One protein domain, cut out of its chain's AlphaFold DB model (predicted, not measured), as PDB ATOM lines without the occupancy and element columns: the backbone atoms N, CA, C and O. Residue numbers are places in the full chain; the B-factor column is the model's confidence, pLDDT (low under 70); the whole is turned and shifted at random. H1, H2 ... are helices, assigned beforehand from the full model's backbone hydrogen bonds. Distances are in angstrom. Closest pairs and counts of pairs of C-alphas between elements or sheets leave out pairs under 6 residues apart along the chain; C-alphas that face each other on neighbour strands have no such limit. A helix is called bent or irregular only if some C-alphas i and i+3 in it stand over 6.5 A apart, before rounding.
ATOM      1  N   ALA A  14     147.499 216.781 262.322       84.56
ATOM      2  CA  ALA A  14     146.252 217.431 262.735       84.56
ATOM      3  C   ALA A  14     145.992 218.754 261.991       84.56
ATOM      4  O   ALA A  14     144.867 219.032 261.584       84.56
ATOM      5  N   SER A  15     147.033 219.562 261.773       89.19
ATOM      6  CA  SER A  15     146.917 220.814 261.018       89.19
ATOM      7  C   SER A  15     146.681 220.563 259.523       89.19
ATOM      8  O   SER A  15     145.938 221.309 258.892       89.19
ATOM      9  N   ARG A  16     147.264 219.497 258.961       87.88
ATOM     10  CA  ARG A  16     147.074 219.108 257.557       87.88
ATOM     11  C   ARG A  16     145.650 218.612 257.290       87.88
ATOM     12  O   ARG A  16     145.020 219.090 256.355       87.88
ATOM     13  N   LEU A  17     145.110 217.773 258.177       83.94
ATOM     14  CA  LEU A  17     143.716 217.313 258.117       83.94
ATOM     15  C   LEU A  17     142.716 218.477 258.132       83.94
ATOM     16  O   LEU A  17     141.721 218.446 257.415       83.94
ATOM     17  N   LEU A  18     142.982 219.529 258.912       84.75
ATOM     18  CA  LEU A  18     142.141 220.727 258.900       84.75
ATOM     19  C   LEU A  18     142.171 221.418 257.534       84.75
ATOM     20  O   LEU A  18     141.111 221.715 256.992       84.75
ATOM     21  N   LEU A  19     143.352 221.611 256.945       81.25
ATOM     22  CA  LEU A  19     143.522 222.265 255.640       81.25
ATOM     23  C   LEU A  19     142.880 221.469 254.491       81.25
ATOM     24  O   LEU A  19     142.281 222.059 253.592       81.25
ATOM     25  N   GLU A  20     142.930 220.137 254.546       80.62
ATOM     26  CA  GLU A  20     142.295 219.242 253.566       80.62
ATOM     27  C   GLU A  20     140.755 219.318 253.592       80.62
ATOM     28  O   GLU A  20     140.111 219.041 252.584       80.62
ATOM     29  N   THR A  21     140.146 219.765 254.699       74.75
ATOM     30  CA  THR A  21     138.687 220.001 254.782       74.75
ATOM     31  C   THR A  21     138.235 221.357 254.221       74.75
ATOM     32  O   THR A  21     137.034 221.668 254.240       74.75
ATOM     33  N   SER A  22     139.167 222.171 253.701       67.12
ATOM     34  CA  SER A  22     138.843 223.445 253.053       67.12
ATOM     35  C   SER A  22     137.997 223.206 251.792       67.12
ATOM     36  O   SER A  22     138.415 222.548 250.846       67.12
ATOM     37  N   GLY A  23     136.753 223.694 251.805       63.97
ATOM     38  CA  GLY A  23     135.783 223.520 250.712       63.97
ATOM     39  C   GLY A  23     134.677 222.484 250.952       63.97
ATOM     40  O   GLY A  23     133.704 222.482 250.205       63.97
ATOM     41  N   VAL A  24     134.767 221.654 252.002       63.38
ATOM     42  CA  VAL A  24     133.697 220.699 252.392       63.38
ATOM     43  C   VAL A  24     132.803 221.260 253.511       63.38
ATOM     44  O   VAL A  24     131.678 220.810 253.705       63.38
ATOM     45  N   THR A  25     133.285 222.269 254.241       61.75
ATOM     46  CA  THR A  25     132.624 222.843 255.428       61.75
ATOM     47  C   THR A  25     132.235 224.306 255.186       61.75
ATOM     48  O   THR A  25     132.923 224.995 254.434       61.75
ATOM     49  N   GLU A  26     131.186 224.809 255.854       76.44
ATOM     50  CA  GLU A  26     130.858 226.245 255.868       76.44
ATOM     51  C   GLU A  26     132.072 227.092 256.292       76.44
ATOM     52  O   GLU A  26     132.800 226.743 257.229       76.44
ATOM     53  N   ALA A  27     132.286 228.217 255.600       78.06
ATOM     54  CA  ALA A  27     133.477 229.055 255.749       78.06
ATOM     55  C   ALA A  27     133.707 229.534 257.195       78.06
ATOM     56  O   ALA A  27     134.846 229.572 257.663       78.06
ATOM     57  N   GLU A  28     132.633 229.837 257.930       80.44
ATOM     58  CA  GLU A  28     132.711 230.250 259.338       80.44
ATOM     59  C   GLU A  28     133.196 229.117 260.253       80.44
ATOM     60  O   GLU A  28     134.088 229.323 261.081       80.44
ATOM     61  N   GLY A  29     132.690 227.896 260.057       83.94
ATOM     62  CA  GLY A  29     133.105 226.720 260.825       83.94
ATOM     63  C   GLY A  29     134.559 226.321 260.560       83.94
ATOM     64  O   GLY A  29     135.275 225.916 261.478       83.94
ATOM     65  N   TYR A  30     135.028 226.478 259.321       83.94
ATOM     66  CA  TYR A  30     136.429 226.252 258.962       83.94
ATOM     67  C   TYR A  30     137.366 227.271 259.635       83.94
ATOM     68  O   TYR A  30     138.343 226.880 260.278       83.94
ATOM     69  N   HIS A  31     137.048 228.570 259.569       87.06
ATOM     70  CA  HIS A  31     137.853 229.610 260.221       87.06
ATOM     71  C   HIS A  31     137.907 229.450 261.743       87.06
ATOM     72  O   HIS A  31     138.975 229.623 262.335       87.06
ATOM     73  N   ALA A  32     136.792 229.074 262.377       89.69
ATOM     74  CA  ALA A  32     136.757 228.800 263.811       89.69
ATOM     75  C   ALA A  32     137.721 227.664 264.198       89.69
ATOM     76  O   ALA A  32     138.503 227.818 265.136       89.69
ATOM     77  N   LYS A  33     137.738 226.564 263.429       88.88
ATOM     78  CA  LYS A  33     138.653 225.431 263.654       88.88
ATOM     79  C   LYS A  33     140.123 225.808 263.465       88.88
ATOM     80  O   LYS A  33     140.965 225.399 264.261       88.88
ATOM     81  N   ILE A  34     140.448 226.610 262.448       90.56
ATOM     82  CA  ILE A  34     141.820 227.105 262.242       90.56
ATOM     83  C   ILE A  34     142.250 228.009 263.401       90.56
ATOM     84  O   ILE A  34     143.344 227.834 263.938       90.56
ATOM     85  N   LYS A  35     141.387 228.935 263.837       93.31
ATOM     86  CA  LYS A  35     141.670 229.816 264.978       93.31
ATOM     87  C   LYS A  35     141.905 229.021 266.261       93.31
ATOM     88  O   LYS A  35     142.864 229.298 266.974       93.31
ATOM     89  N   GLN A  36     141.071 228.016 266.520       93.62
ATOM     90  CA  GLN A  36     141.257 227.106 267.646       93.62
ATOM     91  C   GLN A  36     142.616 226.397 267.562       93.62
ATOM     92  O   GLN A  36     143.363 226.379 268.537       93.62
ATOM     93  N   ARG A  37     142.984 225.875 266.384       94.00
ATOM     94  CA  ARG A  37     144.267 225.189 266.202       94.00
ATOM     95  C   ARG A  37     145.471 226.104 266.438       94.00
ATOM     96  O   ARG A  37     146.470 225.652 266.989       94.00
ATOM     97  N   ILE A  38     145.387 227.370 266.028       95.12
ATOM     98  CA  ILE A  38     146.426 228.370 266.308       95.12
ATOM     99  C   ILE A  38     146.585 228.549 267.822       95.12
ATOM    100  O   ILE A  38     147.698 228.432 268.321       95.12
ATOM    101  N   GLN A  39     145.483 228.734 268.553       96.88
ATOM    102  CA  GLN A  39     145.517 228.915 270.010       96.88
ATOM    103  C   GLN A  39     146.114 227.705 270.742       96.88
ATOM    104  O   GLN A  39     146.923 227.873 271.653       96.88
ATOM    105  N   GLU A  40     145.767 226.486 270.325       95.81
ATOM    106  CA  GLU A  40     146.355 225.256 270.874       95.81
ATOM    107  C   GLU A  40     147.879 225.214 270.680       95.81
ATOM    108  O   GLU A  40     148.622 224.879 271.602       95.81
ATOM    109  N   LEU A  41     148.362 225.571 269.484       96.25
ATOM    110  CA  LEU A  41     149.793 225.583 269.172       96.25
ATOM    111  C   LEU A  41     150.545 226.700 269.907       96.25
ATOM    112  O   LEU A  41     151.682 226.492 270.332       96.25
ATOM    113  N   GLU A  42     149.926 227.866 270.085       96.81
ATOM    114  CA  GLU A  42     150.477 228.961 270.891       96.81
ATOM    115  C   GLU A  42     150.617 228.546 272.361       96.81
ATOM    116  O   GLU A  42     151.665 228.770 272.973       96.81
ATOM    117  N   GLN A  43     149.606 227.872 272.914       96.38
ATOM    118  CA  GLN A  43     149.649 227.354 274.280       96.38
ATOM    119  C   GLN A  43     150.739 226.289 274.455       96.38
ATOM    120  O   GLN A  43     151.476 226.319 275.443       96.38
ATOM    121  N   GLU A  44     150.881 225.376 273.495       96.00
ATOM    122  CA  GLU A  44     151.923 224.348 273.541       96.00
ATOM    123  C   GLU A  44     153.324 224.959 273.399       96.00
ATOM    124  O   GLU A  44     154.241 224.592 274.131       96.00
ATOM    125  N   THR A  45     153.484 225.965 272.534       96.62
ATOM    126  CA  THR A  45     154.740 226.722 272.405       96.62
ATOM    127  C   THR A  45     155.122 227.376 273.729       96.62
ATOM    128  O   THR A  45     156.271 227.264 274.165       96.62
ATOM    129  N   LEU A  46     154.161 228.015 274.405       95.06
ATOM    130  CA  LEU A  46     154.383 228.609 275.719       95.06
ATOM    131  C   LEU A  46     154.822 227.547 276.733       95.06
ATOM    132  O   LEU A  46     155.837 227.730 277.405       95.06
ATOM    133  N   ARG A  47     154.113 226.419 276.807       96.94
ATOM    134  CA  ARG A  47     154.437 225.320 277.724       96.94
ATOM    135  C   ARG A  47     155.847 224.770 277.492       96.94
ATOM    136  O   ARG A  47     156.636 224.697 278.432       96.94
ATOM    137  N   ILE A  48     156.182 224.429 276.247       96.38
ATOM    138  CA  ILE A  48     157.506 223.905 275.884       96.38
ATOM    139  C   ILE A  48     158.591 224.938 276.202       96.38
ATOM    140  O   ILE A  48     159.645 224.589 276.731       96.38
ATOM    141  N   SER A  49     158.344 226.224 275.931       95.62
ATOM    142  CA  SER A  49     159.308 227.282 276.245       95.62
ATOM    143  C   SER A  49     159.598 227.371 277.749       95.62
ATOM    144  O   SER A  49     160.762 227.485 278.140       95.62
ATOM    145  N   GLN A  50     158.571 227.240 278.596       93.50
ATOM    146  CA  GLN A  50     158.717 227.225 280.051       93.50
ATOM    147  C   GLN A  50     159.521 226.008 280.516       93.50
ATOM    148  O   GLN A  50     160.424 226.148 281.341       93.50
ATOM    149  N   GLU A  51     159.251 224.834 279.948       96.12
ATOM    150  CA  GLU A  51     159.990 223.608 280.254       96.12
ATOM    151  C   GLU A  51     161.467 223.718 279.849       96.12
ATOM    152  O   GLU A  51     162.355 223.439 280.657       96.12
ATOM    153  N   ILE A  52     161.758 224.234 278.651       94.56
ATOM    154  CA  ILE A  52     163.128 224.520 278.205       94.56
ATOM    155  C   ILE A  52     163.820 225.488 279.172       94.56
ATOM    156  O   ILE A  52     164.986 225.285 279.518       94.56
ATOM    157  N   CYS A  53     163.132 226.538 279.628       88.69
ATOM    158  CA  CYS A  53     163.692 227.496 280.583       88.69
ATOM    159  C   CYS A  53     163.990 226.854 281.944       88.69
ATOM    160  O   CYS A  53     165.048 227.117 282.530       88.69
ATOM    161  N   ALA A  54     163.107 225.981 282.429       89.12
ATOM    162  CA  ALA A  54     163.320 225.222 283.655       89.12
ATOM    163  C   ALA A  54     164.529 224.283 283.520       89.12
ATOM    164  O   ALA A  54     165.435 224.322 284.353       89.12
ATOM    165  N   LEU A  55     164.618 223.522 282.425       93.25
ATOM    166  CA  LEU A  55     165.741 222.622 282.153       93.25
ATOM    167  C   LEU A  55     167.068 223.373 282.018       93.25
ATOM    168  O   LEU A  55     168.068 222.960 282.608       93.25
ATOM    169  N   LYS A  56     167.087 224.513 281.316       90.19
ATOM    170  CA  LYS A  56     168.262 225.398 281.250       90.19
ATOM    171  C   LYS A  56     168.662 225.905 282.633       90.19
ATOM    172  O   LYS A  56     169.850 225.960 282.935       90.19
ATOM    173  N   SER A  57     167.700 226.247 283.487       86.75
ATOM    174  CA  SER A  57     167.967 226.695 284.861       86.75
ATOM    175  C   SER A  57     168.568 225.578 285.720       86.75
ATOM    176  O   SER A  57     169.558 225.811 286.417       86.75
ATOM    177  N   CYS A  58     168.042 224.355 285.618       88.94
ATOM    178  CA  CYS A  58     168.604 223.174 286.274       88.94
ATOM    179  C   CYS A  58     170.025 222.880 285.779       88.94
ATOM    180  O   CYS A  58     170.938 222.721 286.589       88.94
ATOM    181  N   HIS A  59     170.229 222.873 284.457       89.50
ATOM    182  CA  HIS A  59     171.540 222.667 283.847       89.50
ATOM    183  C   HIS A  59     172.545 223.706 284.339       89.50
ATOM    184  O   HIS A  59     173.607 223.344 284.834       89.50
ATOM    185  N   ASN A  60     172.175 224.988 284.289       88.19
ATOM    186  CA  ASN A  60     172.999 226.077 284.788       88.19
ATOM    187  C   ASN A  60     173.342 225.872 286.269       88.19
ATOM    188  O   ASN A  60     174.507 225.943 286.622       88.19
TER     189      ASN A  60
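This is residues 14 to 60 of the 135 residues of the protein "F-box domain-containing protein" of Coprinellus micaceus (UniProt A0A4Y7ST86). One long helix, H2, makes the length of the model, and a short helix, H1, folds back beside its first part, giving a lopsided helical hairpin with one very short arm and one very long one. Residues 42 to 60 of H2 stick out well past H1 as a bare arm, and at the opposite end residues 23 to 29, of which 27 to 29 belong to H2, stand free. The printed part has 47 residues with two named helices, H1 then H2 along the chain, and no named strand; the class is all helix. It is extended, with a radius of gyration of the C-alphas of 16.1 A, and it spans 51 by 16 by 6 A, a rod.

H2, residues 27 to 60, is the longest helix, with 34 residues. H1, residues 14 to 20, touches it, and the closest C-alphas of the two are those of Leu 18 and Ile 34, 7.2 A apart. H2 touches H1 with residues 30 to 37 alone. The two helices run opposite ways at a shallow tilt of 26 degrees, and they form a helical hairpin. Their centres are 17.4 A apart. In H1 and H2 every pair of O i and N i+4 is within hydrogen-bond range.

H2 measures 49.1 A from C-alpha 27 at (133.477, 229.055, 255.749) to C-alpha 60 at (172.999, 226.077, 284.788). H1 measures 10.1 A from first to last C-alpha and begins with C-alpha 14 at (146.252, 217.431, 262.735). Neither helix is bent.

The two C-alphas farthest apart are those of Val 24 and Asn 60, at 51.2 A. The printed part has no cut, and the link from H1 to H2, with 6 residues, is short. Residues 23 to 29, of which 27 to 29 belong to H2, stand free, as do residues 42 to 60 of H2. The mean pLDDT of the printed part is 87.6, and residues 22 to 25 are under 70.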